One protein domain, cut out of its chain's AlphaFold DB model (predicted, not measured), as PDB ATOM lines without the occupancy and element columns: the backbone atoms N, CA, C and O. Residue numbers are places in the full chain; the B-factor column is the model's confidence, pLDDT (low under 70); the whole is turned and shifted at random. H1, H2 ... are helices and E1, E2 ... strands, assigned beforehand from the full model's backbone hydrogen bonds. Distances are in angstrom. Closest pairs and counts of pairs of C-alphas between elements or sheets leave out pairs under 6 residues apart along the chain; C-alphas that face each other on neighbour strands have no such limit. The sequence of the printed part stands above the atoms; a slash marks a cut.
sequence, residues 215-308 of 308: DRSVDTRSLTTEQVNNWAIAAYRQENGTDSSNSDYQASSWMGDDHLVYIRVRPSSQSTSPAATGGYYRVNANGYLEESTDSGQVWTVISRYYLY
ATOM      1  N   ASP A 215      10.210  -0.819 -46.646       67.88
ATOM      2  CA  ASP A 215       8.792  -0.825 -46.307       67.88
ATOM      3  C   ASP A 215       8.190   0.561 -46.571       67.88
ATOM      4  O   ASP A 215       8.573   1.571 -45.977       67.88
ATOM      5  N   ARG A 216       7.231   0.606 -47.498       76.06
ATOM      6  CA  ARG A 216       6.515   1.832 -47.890       76.06
ATOM      7  C   ARG A 216       5.209   2.033 -47.127       76.06
ATOM      8  O   ARG A 216       4.552   3.050 -47.327       76.06
ATOM      9  N   SER A 217       4.805   1.056 -46.318       68.00
ATOM     10  CA  SER A 217       3.581   1.101 -45.517       68.00
ATOM     11  C   SER A 217       3.793   1.739 -44.142       68.00
ATOM     12  O   SER A 217       2.827   2.173 -43.516       68.00
ATOM     13  N   VAL A 218       5.047   1.837 -43.692       68.69
ATOM     14  CA  VAL A 218       5.422   2.480 -42.430       68.69
ATOM     15  C   VAL A 218       5.334   4.000 -42.562       68.69
ATOM     16  O   VAL A 218       5.965   4.598 -43.436       68.69
ATOM     17  N   ASP A 219       4.594   4.636 -41.652       78.75
ATOM     18  CA  ASP A 219       4.602   6.092 -41.515       78.75
ATOM     19  C   ASP A 219       5.887   6.557 -40.819       78.75
ATOM     20  O   ASP A 219       6.017   6.532 -39.594       78.75
ATOM     21  N   THR A 220       6.846   7.017 -41.618       79.56
ATOM     22  CA  THR A 220       8.157   7.471 -41.146       79.56
ATOM     23  C   THR A 220       8.126   8.788 -40.366       79.56
ATOM     24  O   THR A 220       9.161   9.209 -39.851       79.56
ATOM     25  N   ARG A 221       6.962   9.442 -40.238       74.94
ATOM     26  CA  ARG A 221       6.784  10.642 -39.398       74.94
ATOM     27  C   ARG A 221       6.403  10.324 -37.953       74.94
ATOM     28  O   ARG A 221       6.511  11.204 -37.105       74.94
ATOM     29  N   SER A 222       5.972   9.095 -37.668       75.50
ATOM     30  CA  SER A 222       5.499   8.671 -36.344       75.50
ATOM     31  C   SER A 222       6.145   7.350 -35.917       75.50
ATOM     32  O   SER A 222       5.467   6.386 -35.557       75.50
ATOM     33  N   LEU A 223       7.474   7.307 -35.964       71.00
ATOM     34  CA  LEU A 223       8.259   6.127 -35.611       71.00
ATOM     35  C   LEU A 223       8.495   6.027 -34.100       71.00
ATOM     36  O   LEU A 223       8.719   7.031 -33.422       71.00
ATOM     37  N   THR A 224       8.521   4.802 -33.576       75.31
ATOM     38  CA  THR A 224       9.032   4.551 -32.223       75.31
ATOM     39  C   THR A 224      10.551   4.732 -32.175       75.31
ATOM     40  O   THR A 224      11.238   4.623 -33.191       75.31
ATOM     41  N   THR A 225      11.106   4.946 -30.979       68.38
ATOM     42  CA  THR A 225      12.562   4.984 -30.744       68.38
ATOM     43  C   THR A 225      13.273   3.764 -31.334       68.38
ATOM     44  O   THR A 225      14.328   3.886 -31.947       68.38
ATOM     45  N   GLU A 226      12.670   2.586 -31.188       70.06
ATOM     46  CA  GLU A 226      13.207   1.338 -31.723       70.06
ATOM     47  C   GLU A 226      13.201   1.321 -33.257       70.06
ATOM     48  O   GLU A 226      14.220   1.009 -33.866       70.06
ATOM     49  N   GLN A 227      12.099   1.732 -33.892       74.12
ATOM     50  CA  GLN A 227      12.020   1.815 -35.353       74.12
ATOM     51  C   GLN A 227      13.036   2.813 -35.919       74.12
ATOM     52  O   GLN A 227      13.739   2.500 -36.874       74.12
ATOM     53  N   VAL A 228      13.169   3.993 -35.310       78.81
ATOM     54  CA  VAL A 228      14.157   4.998 -35.732       78.81
ATOM     55  C   VAL A 228      15.586   4.447 -35.661       78.81
ATOM     56  O   VAL A 228      16.371   4.614 -36.596       78.81
ATOM     57  N   ASN A 229      15.913   3.752 -34.573       80.81
ATOM     58  CA  ASN A 229      17.225   3.145 -34.372       80.81
ATOM     59  C   ASN A 229      17.502   2.017 -35.373       80.81
ATOM     60  O   ASN A 229      18.583   1.973 -35.963       80.81
ATOM     61  N   ASN A 230      16.521   1.147 -35.614       80.50
ATOM     62  CA  ASN A 230      16.640   0.055 -36.576       80.50
ATOM     63  C   ASN A 230      16.802   0.577 -38.007       80.50
ATOM     64  O   ASN A 230      17.636   0.065 -38.751       80.50
ATOM     65  N   TRP A 231      16.080   1.642 -38.367       83.81
ATOM     66  CA  TRP A 231      16.184   2.268 -39.684       83.81
ATOM     67  C   TRP A 231      17.595   2.811 -39.954       83.81
ATOM     68  O   TRP A 231      18.169   2.565 -41.016       83.81
ATOM     69  N   ALA A 232      18.185   3.499 -38.973       87.12
ATOM     70  CA  ALA A 232      19.546   4.016 -39.074       87.12
ATOM     71  C   ALA A 232      20.600   2.894 -39.134       87.12
ATOM     72  O   ALA A 232      21.559   2.993 -39.895       87.12
ATOM     73  N   ILE A 233      20.420   1.806 -38.374       83.50
ATOM     74  CA  ILE A 233      21.311   0.633 -38.429       83.50
ATOM     75  C   ILE A 233      21.238  -0.043 -39.803       83.50
ATOM     76  O   ILE A 233      22.276  -0.382 -40.370       83.50
ATOM     77  N   ALA A 234      20.036  -0.210 -40.359       80.81
ATOM     78  CA  ALA A 234      19.856  -0.774 -41.692       80.81
ATOM     79  C   ALA A 234      20.572   0.078 -42.754       80.81
ATOM     80  O   ALA A 234      21.341  -0.458 -43.547       80.81
ATOM     81  N   ALA A 235      20.407   1.403 -42.712       83.50
ATOM     82  CA  ALA A 235      21.118   2.324 -43.599       83.50
ATOM     83  C   ALA A 235      22.650   2.228 -43.456       83.50
ATOM     84  O   ALA A 235      23.355   2.050 -44.447       83.50
ATOM     85  N   TYR A 236      23.162   2.244 -42.223       82.56
ATOM     86  CA  TYR A 236      24.596   2.129 -41.945       82.56
ATOM     87  C   TYR A 236      25.199   0.829 -42.500       82.56
ATOM     88  O   TYR A 236      26.308   0.826 -43.044       82.56
ATOM     89  N   ARG A 237      24.456  -0.282 -42.404       79.38
ATOM     90  CA  ARG A 237      24.848  -1.581 -42.971       79.38
ATOM     91  C   ARG A 237      24.878  -1.568 -44.498       79.38
ATOM     92  O   ARG A 237      25.739  -2.227 -45.077       79.38
ATOM     93  N   GLN A 238      23.971  -0.825 -45.141       74.00
ATOM     94  CA  GLN A 238      23.910  -0.719 -46.603       74.00
ATOM     95  C   GLN A 238      25.198  -0.144 -47.183       74.00
ATOM     96  O   GLN A 238      25.699  -0.640 -48.191       74.00
ATOM     97  N   GLU A 239      25.725   0.894 -46.540       67.44
ATOM     98  CA  GLU A 239      26.883   1.633 -47.038       67.44
ATOM     99  C   GLU A 239      28.213   0.989 -46.647       67.44
ATOM    100  O   GLU A 239      29.158   0.994 -47.434       67.44
ATOM    101  N   ASN A 240      28.285   0.382 -45.457       64.69
ATOM    102  CA  ASN A 240      29.533  -0.170 -44.924       64.69
ATOM    103  C   ASN A 240      29.750  -1.659 -45.240       64.69
ATOM    104  O   ASN A 240      30.737  -2.235 -44.781       64.69
ATOM    105  N   GLY A 241      28.862  -2.287 -46.023       54.09
ATOM    106  CA  GLY A 241      29.116  -3.548 -46.738       54.09
ATOM    107  C   GLY A 241      29.618  -4.718 -45.887       54.09
ATOM    108  O   GLY A 241      30.360  -5.565 -46.379       54.09
ATOM    109  N   THR A 242      29.265  -4.763 -44.609       51.50
ATOM    110  CA  THR A 242      29.763  -5.768 -43.670       51.50
ATOM    111  C   THR A 242      28.679  -6.814 -43.426       51.50
ATOM    112  O   THR A 242      27.544  -6.469 -43.099       51.50
ATOM    113  N   ASP A 243      29.043  -8.101 -43.493       49.12
ATOM    114  CA  ASP A 243      28.215  -9.275 -43.121       49.12
ATOM    115  C   ASP A 243      27.718  -9.260 -41.650       49.12
ATOM    116  O   ASP A 243      27.159 -10.229 -41.141       49.12
ATOM    117  N   SER A 244      27.922  -8.139 -40.965       51.38
ATOM    118  CA  SER A 244      27.475  -7.795 -39.625       51.38
ATOM    119  C   SER A 244      25.948  -7.778 -39.464       51.38
ATOM    120  O   SER A 244      25.198  -7.251 -40.296       51.38
ATOM    121  N   SER A 245      25.500  -8.345 -38.349       57.75
ATOM    122  CA  SER A 245      24.132  -8.321 -37.832       57.75
ATOM    123  C   SER A 245      23.776  -6.930 -37.298       57.75
ATOM    124  O   SER A 245      24.648  -6.184 -36.864       57.75
ATOM    125  N   ASN A 246      22.481  -6.589 -37.233       55.62
ATOM    126  CA  ASN A 246      22.015  -5.386 -36.527       55.62
ATOM    127  C   ASN A 246      22.519  -5.335 -35.066       55.62
ATOM    128  O   ASN A 246      22.765  -4.252 -34.553       55.62
ATOM    129  N   SER A 247      22.737  -6.491 -34.421       57.56
ATOM    130  CA  SER A 247      23.295  -6.596 -33.061       57.56
ATOM    131  C   SER A 247      24.786  -6.245 -32.958       57.56
ATOM    132  O   SER A 247      25.277  -5.914 -31.873       57.56
ATOM    133  N   ASP A 248      25.501  -6.239 -34.084       65.88
ATOM    134  CA  ASP A 248      26.875  -5.742 -34.159       65.88
ATOM    135  C   ASP A 248      26.926  -4.213 -34.136       65.88
ATOM    136  O   ASP A 248      28.020  -3.648 -34.118       65.88
ATOM    137  N   TYR A 249      25.768  -3.546 -34.084       74.38
ATOM    138  CA  TYR A 249      25.637  -2.104 -33.986       74.38
ATOM    139  C   TYR A 249      24.761  -1.685 -32.809       74.38
ATOM    140  O   TYR A 249      23.802  -2.348 -32.428       74.38
ATOM    141  N   GLN A 250      25.085  -0.529 -32.249       76.88
ATOM    142  CA  GLN A 250      24.262   0.171 -31.277       76.88
ATOM    143  C   GLN A 250      23.862   1.511 -31.867       76.88
ATOM    144  O   GLN A 250      24.712   2.268 -32.341       76.88
ATOM    145  N   ALA A 251      22.567   1.797 -31.805       80.12
ATOM    146  CA  ALA A 251      22.018   3.097 -32.127       80.12
ATOM    147  C   ALA A 251      21.545   3.792 -30.851       80.12
ATOM    148  O   ALA A 251      20.985   3.175 -29.946       80.12
ATOM    149  N   SER A 252      21.785   5.093 -30.772       77.62
ATOM    150  CA  SER A 252      21.217   5.952 -29.739       77.62
ATOM    151  C   SER A 252      20.559   7.134 -30.419       77.62
ATOM    152  O   SER A 252      21.235   7.865 -31.145       77.62
ATOM    153  N   SER A 253      19.262   7.312 -30.184       82.50
ATOM    154  CA  SER A 253      18.487   8.414 -30.742       82.50
ATOM    155  C   SER A 253      18.098   9.434 -29.683       82.50
ATOM    156  O   SER A 253      17.753   9.059 -28.561       82.50
ATOM    157  N   TRP A 254      18.068  10.706 -30.056       81.56
ATOM    158  CA  TRP A 254      17.576  11.795 -29.221       81.56
ATOM    159  C   TRP A 254      16.852  12.834 -30.076       81.56
ATOM    160  O   TRP A 254      17.095  12.952 -31.276       81.56
ATOM    161  N   MET A 255      15.943  13.586 -29.459       84.25
ATOM    162  CA  MET A 255      15.298  14.725 -30.107       84.25
ATOM    163  C   MET A 255      16.201  15.952 -29.970       84.25
ATOM    164  O   MET A 255      16.661  16.253 -28.868       84.25
ATOM    165  N   GLY A 256      16.493  16.616 -31.087       75.00
ATOM    166  CA  GLY A 256      17.207  17.889 -31.106       75.00
ATOM    167  C   GLY A 256      16.285  19.067 -30.793       75.00
ATOM    168  O   GLY A 256      15.060  18.953 -30.856       75.00
ATOM    169  N   ASP A 257      16.878  20.225 -30.508       80.88
ATOM    170  CA  ASP A 257      16.138  21.471 -30.240       80.88
ATOM    171  C   ASP A 257      15.329  21.954 -31.461       80.88
ATOM    172  O   ASP A 257      14.338  22.675 -31.344       80.88
ATOM    173  N   ASP A 258      15.726  21.518 -32.655       82.94
ATOM    174  CA  ASP A 258      15.030  21.730 -33.927       82.94
ATOM    175  C   ASP A 258      13.845  20.768 -34.146       82.94
ATOM    176  O   ASP A 258      13.224  20.796 -35.208       82.94
ATOM    177  N   HIS A 259      13.506  19.954 -33.140       79.56
ATOM    178  CA  HIS A 259      12.439  18.948 -33.156       79.56
ATOM    179  C   HIS A 259      12.654  17.816 -34.172       79.56
ATOM    180  O   HIS A 259      11.715  17.084 -34.495       79.56
ATOM    181  N   LEU A 260      13.882  17.636 -34.662       84.81
ATOM    182  CA  LEU A 260      14.258  16.478 -35.465       84.81
ATOM    183  C   LEU A 260      14.787  15.358 -34.567       84.81
ATOM    184  O   LEU A 260      15.305  15.598 -33.475       84.81
ATOM    185  N   VAL A 261      14.666  14.113 -35.027       84.94
ATOM    186  CA  VAL A 261      15.229  12.962 -34.311       84.94
ATOM    187  C   VAL A 261      16.603  12.659 -34.883       84.94
ATOM    188  O   VAL A 261      16.712  12.293 -36.050       84.94
ATOM    189  N   TYR A 262      17.636  12.797 -34.061       85.44
ATOM    190  CA  TYR A 262      19.020  12.471 -34.387       85.44
ATOM    191  C   TYR A 262      19.353  11.072 -33.893       85.44
ATOM    192  O   TYR A 262      18.847  10.645 -32.859       85.44
ATOM    193  N   ILE A 263      20.210  10.364 -34.623       89.94
ATOM    194  CA  ILE A 263      20.630   9.002 -34.322       89.94
ATOM    195  C   ILE A 263      22.134   8.902 -34.517       89.94
ATOM    196  O   ILE A 263      22.685   9.349 -35.523       89.94
ATOM    197  N   ARG A 264      22.805   8.257 -33.567       85.06
ATOM    198  CA  ARG A 264      24.202   7.861 -33.708       85.06
ATOM    199  C   ARG A 264      24.305   6.348 -33.739       85.06
ATOM    200  O   ARG A 264      23.882   5.709 -32.780       85.06
ATOM    201  N   VAL A 265      24.895   5.803 -34.799       84.00
ATOM    202  CA  VAL A 265      25.132   4.361 -34.972       84.00
ATOM    203  C   VAL A 265      26.613   4.067 -34.773       84.00
ATOM    204  O   VAL A 265      27.463   4.764 -35.321       84.00
ATOM    205  N   ARG A 266      26.950   3.046 -33.984       79.88
ATOM    206  CA  ARG A 266      28.335   2.619 -33.723       79.88
ATOM    207  C   ARG A 266      28.448   1.099 -33.721       79.88
ATOM    208  O   ARG A 266      27.500   0.452 -33.287       79.88
ATOM    209  N   PRO A 267      29.605   0.522 -34.082       74.81
ATOM    210  CA  PRO A 267      29.862  -0.893 -33.848       74.81
ATOM    211  C   PRO A 267      29.791  -1.234 -32.352       74.81
ATOM    212  O   PRO A 267      30.438  -0.586 -31.527       74.81
ATOM    213  N   SER A 268      29.053  -2.283 -31.995       69.88
ATOM    214  CA  SER A 268      28.899  -2.802 -30.630       69.88
ATOM    215  C   SER A 268      30.245  -3.140 -29.983       69.88
ATOM    216  O   SER A 268      30.443  -2.872 -28.799       69.88
ATOM    217  N   SER A 269      31.205  -3.649 -30.765       65.06
ATOM    218  CA  SER A 269      32.573  -3.955 -30.317       65.06
ATOM    219  C   SER A 269      33.398  -2.720 -29.934       65.06
ATOM    220  O   SER A 269      34.418  -2.849 -29.262       65.06
ATOM    221  N   GLN A 270      32.958  -1.523 -30.332       58.88
ATOM    222  CA  GLN A 270      33.640  -0.251 -30.081       58.88
ATOM    223  C   GLN A 270      32.793   0.724 -29.244       58.88
ATOM    224  O   GLN A 270      33.180   1.881 -29.086       58.88
ATOM    225  N   SER A 271      31.660   0.271 -28.686       52.56
ATOM    226  CA  SER A 271      30.662   1.108 -27.996       52.56
ATOM    227  C   SER A 271      31.241   1.959 -26.846       52.56
ATOM    228  O   SER A 271      30.772   3.069 -26.590       52.56
ATOM    229  N   THR A 272      32.324   1.504 -26.206       52.72
ATOM    230  CA  THR A 272      32.997   2.214 -25.103       52.72
ATOM    231  C   THR A 272      34.110   3.169 -25.543       52.72
ATOM    232  O   THR A 272      34.617   3.926 -24.714       52.72
ATOM    233  N   SER A 273      34.502   3.172 -26.823       48.81
ATOM    234  CA  SER A 273      35.569   4.043 -27.315       48.81
ATOM    235  C   SER A 273      35.007   5.405 -27.742       48.81
ATOM    236  O   SER A 273      34.227   5.478 -28.696       48.81
ATOM    237  N   PRO A 274      35.426   6.522 -27.116       49.97
ATOM    238  CA  PRO A 274      35.038   7.858 -27.566       49.97
ATOM    239  C   PRO A 274      35.563   8.187 -28.977       49.97
ATOM    240  O   PRO A 274      35.028   9.087 -29.620       49.97
ATOM    241  N   ALA A 275      36.556   7.433 -29.466       48.50
ATOM    242  CA  ALA A 275      37.139   7.554 -30.800       48.50
ATOM    243  C   ALA A 275      36.481   6.646 -31.859       48.50
ATOM    244  O   ALA A 275      36.922   6.648 -33.005       48.50
ATOM    245  N   ALA A 276      35.453   5.860 -31.507       53.88
ATOM    246  CA  ALA A 276      34.746   5.027 -32.476       53.88
ATOM    247  C   ALA A 276      33.987   5.908 -33.482       53.88
ATOM    248  O   ALA A 276      32.976   6.541 -33.141       53.88
ATOM    249  N   THR A 277      34.492   5.956 -34.717       62.03
ATOM    250  CA  THR A 277      33.837   6.607 -35.855       62.03
ATOM    251  C   THR A 277      32.534   5.868 -36.140       62.03
ATOM    252  O   THR A 277      32.539   4.705 -36.535       62.03
ATOM    253  N   GLY A 278      31.414   6.525 -35.860       73.12
ATOM    254  CA  GLY A 278      30.068   6.002 -36.079       73.12
ATOM    255  C   GLY A 278      29.326   6.837 -37.115       73.12
ATOM    256  O   GLY A 278      29.731   7.966 -37.388       73.12
ATOM    257  N   GLY A 279      28.244   6.294 -37.667       84.06
ATOM    258  CA  GLY A 279      27.363   7.028 -38.574       84.06
ATOM    259  C   GLY A 279      26.486   8.024 -37.816       84.06
ATOM    260  O   GLY A 279      26.026   7.739 -36.702       84.06
ATOM    261  N   TYR A 280      26.261   9.189 -38.420       88.31
ATOM    262  CA  TYR A 280      25.359  10.217 -37.909       88.31
ATOM    263  C   TYR A 280      24.149  10.305 -38.822       88.31
ATOM    264  O   TYR A 280      24.285  10.631 -39.997       88.31
ATOM    265  N   TYR A 281      22.969  10.060 -38.264       91.50
ATOM    266  CA  TYR A 281      21.713  10.081 -38.999       91.50
ATOM    267  C   TYR A 281      20.719  11.040 -38.352       91.50
ATOM    268  O   TYR A 281      20.822  11.357 -37.165       91.50
ATOM    269  N   ARG A 282      19.731  11.482 -39.125       92.81
ATOM    270  CA  ARG A 282      18.537  12.139 -38.590       92.81
ATOM    271  C   ARG A 282      17.305  11.850 -39.431       92.81
ATOM    272  O   ARG A 282      17.413  11.628 -40.634       92.81
ATOM    273  N   VAL A 283      16.133  11.910 -38.809       91.12
ATOM    274  CA  VAL A 283      14.845  11.939 -39.513       91.12
ATOM    275  C   VAL A 283      14.425  13.399 -39.668       91.12
ATOM    276  O   VAL A 283      14.204  14.091 -38.674       91.12
ATOM    277  N   ASN A 284      14.352  13.885 -40.909       88.06
ATOM    278  CA  ASN A 284      13.970  15.270 -41.190       88.06
ATOM    279  C   ASN A 284      12.446  15.491 -41.074       88.06
ATOM    280  O   ASN A 284      11.666  14.545 -40.971       88.06
ATOM    281  N   ALA A 285      11.997  16.747 -41.168       86.06
ATOM    282  CA  ALA A 285      10.577  17.112 -41.049       86.06
ATOM    283  C   ALA A 285       9.654  16.460 -42.106       86.06
ATOM    284  O   ALA A 285       8.437  16.397 -41.932       86.06
ATOM    285  N   ASN A 286      10.218  15.953 -43.207       82.44
ATOM    286  CA  ASN A 286       9.474  15.231 -44.238       82.44
ATOM    287  C   ASN A 286       9.368  13.722 -43.961       82.44
ATOM    288  O   ASN A 286       8.723  13.022 -44.740       82.44
ATOM    289  N   GLY A 287       9.965  13.227 -42.874       82.56
ATOM    290  CA  GLY A 287      10.033  11.803 -42.557       82.56
ATOM    291  C   GLY A 287      11.055  11.057 -43.415       82.56
ATOM    292  O   GLY A 287      10.844   9.884 -43.710       82.56
ATOM    293  N   TYR A 288      12.119  11.717 -43.878       89.06
ATOM    294  CA  TYR A 288      13.204  11.071 -44.624       89.06
ATOM    295  C   TYR A 288      14.434  10.900 -43.742       89.06
ATOM    296  O   TYR A 288      14.741  11.780 -42.934       89.06
ATOM    297  N   LEU A 289      15.139   9.786 -43.930       91.31
ATOM    298  CA  LEU A 289      16.409   9.530 -43.272       91.31
ATOM    299  C   LEU A 289      17.520  10.256 -44.027       91.31
ATOM    300  O   LEU A 289      17.709  10.068 -45.234       91.31
ATOM    301  N   GLU A 290      18.251  11.080 -43.293       89.69
ATOM    302  CA  GLU A 290      19.434  11.782 -43.756       89.69
ATOM    303  C   GLU A 290      20.671  11.272 -43.025       89.69
ATOM    304  O   GLU A 290      20.594  10.929 -41.846       89.69
ATOM    305  N   GLU A 291      21.806  11.271 -43.711       90.62
ATOM    306  CA  GLU A 291      23.115  10.979 -43.135       90.62
ATOM    307  C   GLU A 291      24.014  12.217 -43.175       90.62
ATOM    308  O   GLU A 291      23.922  13.043 -44.092       90.62
ATOM    309  N   SER A 292      24.890  12.335 -42.176       85.31
ATOM    310  CA  SER A 292      26.004  13.272 -42.172       85.31
ATOM    311  C   SER A 292      27.357  12.565 -42.172       85.31
ATOM    312  O   SER A 292      27.696  11.831 -41.243       85.31
ATOM    313  N   THR A 293      28.170  12.880 -43.178       75.56
ATOM    314  CA  THR A 293      29.569  12.437 -43.294       75.56
ATOM    315  C   THR A 293      30.566  13.420 -42.664       75.56
ATOM    316  O   THR A 293      31.737  13.087 -42.503       75.56
ATOM    317  N   ASP A 294      30.103  14.605 -42.249       74.81
ATOM    318  CA  ASP A 294      30.898  15.671 -41.616       74.81
ATOM    319  C   ASP A 294      30.394  15.970 -40.196       74.81
ATOM    320  O   ASP A 294      30.020  17.089 -39.847       74.81
ATOM    321  N   SER A 295      30.292  14.923 -39.371       69.75
ATOM    322  CA  SER A 295      29.976  15.027 -37.935       69.75
ATOM    323  C   SER A 295      28.736  15.877 -37.591       69.75
ATOM    324  O   SER A 295      28.692  16.521 -36.543       69.75
ATOM    325  N   GLY A 296      27.719  15.879 -38.457       69.81
ATOM    326  CA  GLY A 296      26.456  16.589 -38.253       69.81
ATOM    327  C   GLY A 296      26.349  17.971 -38.907       69.81
ATOM    328  O   GLY A 296      25.347  18.650 -38.682       69.81
ATOM    329  N   GLN A 297      27.332  18.407 -39.707       73.94
ATOM    330  CA  GLN A 297      27.287  19.725 -40.362       73.94
ATOM    331  C   GLN A 297      26.517  19.733 -41.688       73.94
ATOM    332  O   GLN A 297      25.730  20.643 -41.946       73.94
ATOM    333  N   VAL A 298      26.716  18.710 -42.522       81.69
ATOM    334  CA  VAL A 298      26.042  18.565 -43.823       81.69
ATOM    335  C   VAL A 298      25.198  17.302 -43.811       81.69
ATOM    336  O   VAL A 298      25.674  16.260 -43.367       81.69
ATOM    337  N   TRP A 299      23.964  17.397 -44.302       86.06
ATOM    338  CA  TRP A 299      22.977  16.318 -44.274       86.06
ATOM    339  C   TRP A 299      22.477  15.999 -45.679       86.06
ATOM    340  O   TRP A 299      22.086  16.906 -46.417       86.06
ATOM    341  N   THR A 300      22.467  14.715 -46.038       87.31
ATOM    342  CA  THR A 300      21.999  14.232 -47.346       87.31
ATOM    343  C   THR A 300      20.918  13.180 -47.160       87.31
ATOM    344  O   THR A 300      21.081  12.279 -46.346       87.31
ATOM    345  N   VAL A 301      19.819  13.267 -47.919       88.88
ATOM    346  CA  VAL A 301      18.751  12.255 -47.890       88.88
ATOM    347  C   VAL A 301      19.254  10.955 -48.507       88.88
ATOM    348  O   VAL A 301      19.538  10.916 -49.704       88.88
ATOM    349  N   ILE A 302      19.282   9.897 -47.700       84.38
ATOM    350  CA  ILE A 302      19.717   8.555 -48.108       84.38
ATOM    351  C   ILE A 302      18.557   7.559 -48.182       84.38
ATOM    352  O   ILE A 302      18.617   6.607 -48.954       84.38
ATOM    353  N   SER A 303      17.456   7.800 -47.456       83.81
ATOM    354  CA  SER A 303      16.239   7.002 -47.607       83.81
ATOM    355  C   SER A 303      14.958   7.813 -47.445       83.81
ATOM    356  O   SER A 303      14.822   8.645 -46.549       83.81
ATOM    357  N   ARG A 304      13.980   7.523 -48.307       84.94
ATOM    358  CA  ARG A 304      12.618   8.080 -48.248       84.94
ATOM    359  C   ARG A 304      11.590   7.099 -47.679       84.94
ATOM    360  O   ARG A 304      10.448   7.497 -47.469       84.94
ATOM    361  N   TYR A 305      11.990   5.848 -47.460       80.88
ATOM    362  CA  TYR A 305      11.142   4.754 -46.987       80.88
ATOM    363  C   TYR A 305      11.834   4.012 -45.841       80.88
ATOM    364  O   TYR A 305      13.064   4.028 -45.737       80.88
ATOM    365  N   TYR A 306      11.055   3.361 -44.981       71.44
ATOM    366  CA  TYR A 306      11.606   2.631 -43.845       71.44
ATOM    367  C   TYR A 306      12.469   1.460 -44.332       71.44
ATOM    368  O   TYR A 306      12.036   0.708 -45.202       71.44
ATOM    369  N   LEU A 307      13.686   1.322 -43.802       77.69
ATOM    370  CA  LEU A 307      14.583   0.202 -44.104       77.69
ATOM    371  C   LEU A 307      14.637  -0.757 -42.916       77.69
ATOM    372  O   LEU A 307      14.685  -0.304 -41.770       77.69
ATOM    373  N   TYR A 308      14.668  -2.058 -43.200       68.44
ATOM    374  CA  TYR A 308      14.806  -3.132 -42.213       68.44
ATOM    375  C   TYR A 308      15.651  -4.291 -42.746       68.44
ATOM    376  O   TYR A 308      15.693  -4.478 -43.989       68.44
TER     377      TYR A 308
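Overview. This is residues 215 to 308 of the 308 residues of an uncharacterized protein of Streptococcus sp. DD13 (UniProt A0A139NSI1). A strongly twisted sheet of five strands, E1 to E5, curls round one helix, H1, which covers one face of it in two layers, helix on sheet. The sheet is one long meander, each strand the antiparallel neighbour of the one before, in the order E1, E2, E3, E4, E5. The printed part has 94 residues, with one named helix followed by five named strands; the class is mixed, helices and strands, though only 43 residues are in named elements. The whole is compact and rounded, with a radius of gyration of the C-alphas of 12.4 A and spans of 32 by 27 by 20 A.

Arrangement. H1, residues 225 to 240, is on the sheet; every O i to N i+4 pair in it is within hydrogen-bond range. E1, residues 249 to 255, is an edge strand, and its closest C-alphas to H1 are those of Asn 229 and Ala 251, 5.3 A apart. E2, residues 261 to 267, forms a hairpin with E1 at 162 degrees, with N 250 and O 266 at 2.8 A; its closest C-alphas to H1 are those of Ile 233 and Val 265, 6.4 A apart. E3, residues 279 to 283, forms a hairpin with E2 at 155 degrees, with N 263 and O 281 at 2.8 A; the C-alphas of Ala 232 and Tyr 281, its closest to H1, are 6.4 A apart. E4, residues 289 to 292, forms a hairpin with E3 at 142 degrees, with N 290 and O 282 at 2.8 A. E5, residues 300 to 303, is the other edge strand and forms a hairpin with E4 at 141 degrees, with N 291 and O 300 at 2.9 A. The closest C-alphas of E5 and H1, those of Ala 235 and Ile 302, are 7.8 A apart. E1 is apart from E4 and E5, and E2 is apart from E5.

Along the chain. H1 begins at C-alpha 225, (12.562, 4.984, -30.744), and is 22.7 A long from first to last C-alpha. E1 begins at C-alpha 249, (25.637, -2.104, -33.986), and is 20.1 A long; E2 is 20.2 A and E3 13.5 A. E4 measures 10.4 A and E5 9.2 A, ending at C-alpha 303, (16.239, 7.002, -47.607).

Size, cuts and confidence. The two C-alphas farthest apart are those of Ser 217 and Ala 275, 37.2 A, while those of Asp 215 and Tyr 308, the chain's last residue, are 7.6 A apart. The printed part has no cut. The link from E2 to E3, 11 residues, is long. The mean pLDDT of the printed part is 75.4; 27 residues are under 70, among them residues 239 to 248 and 268 to 277.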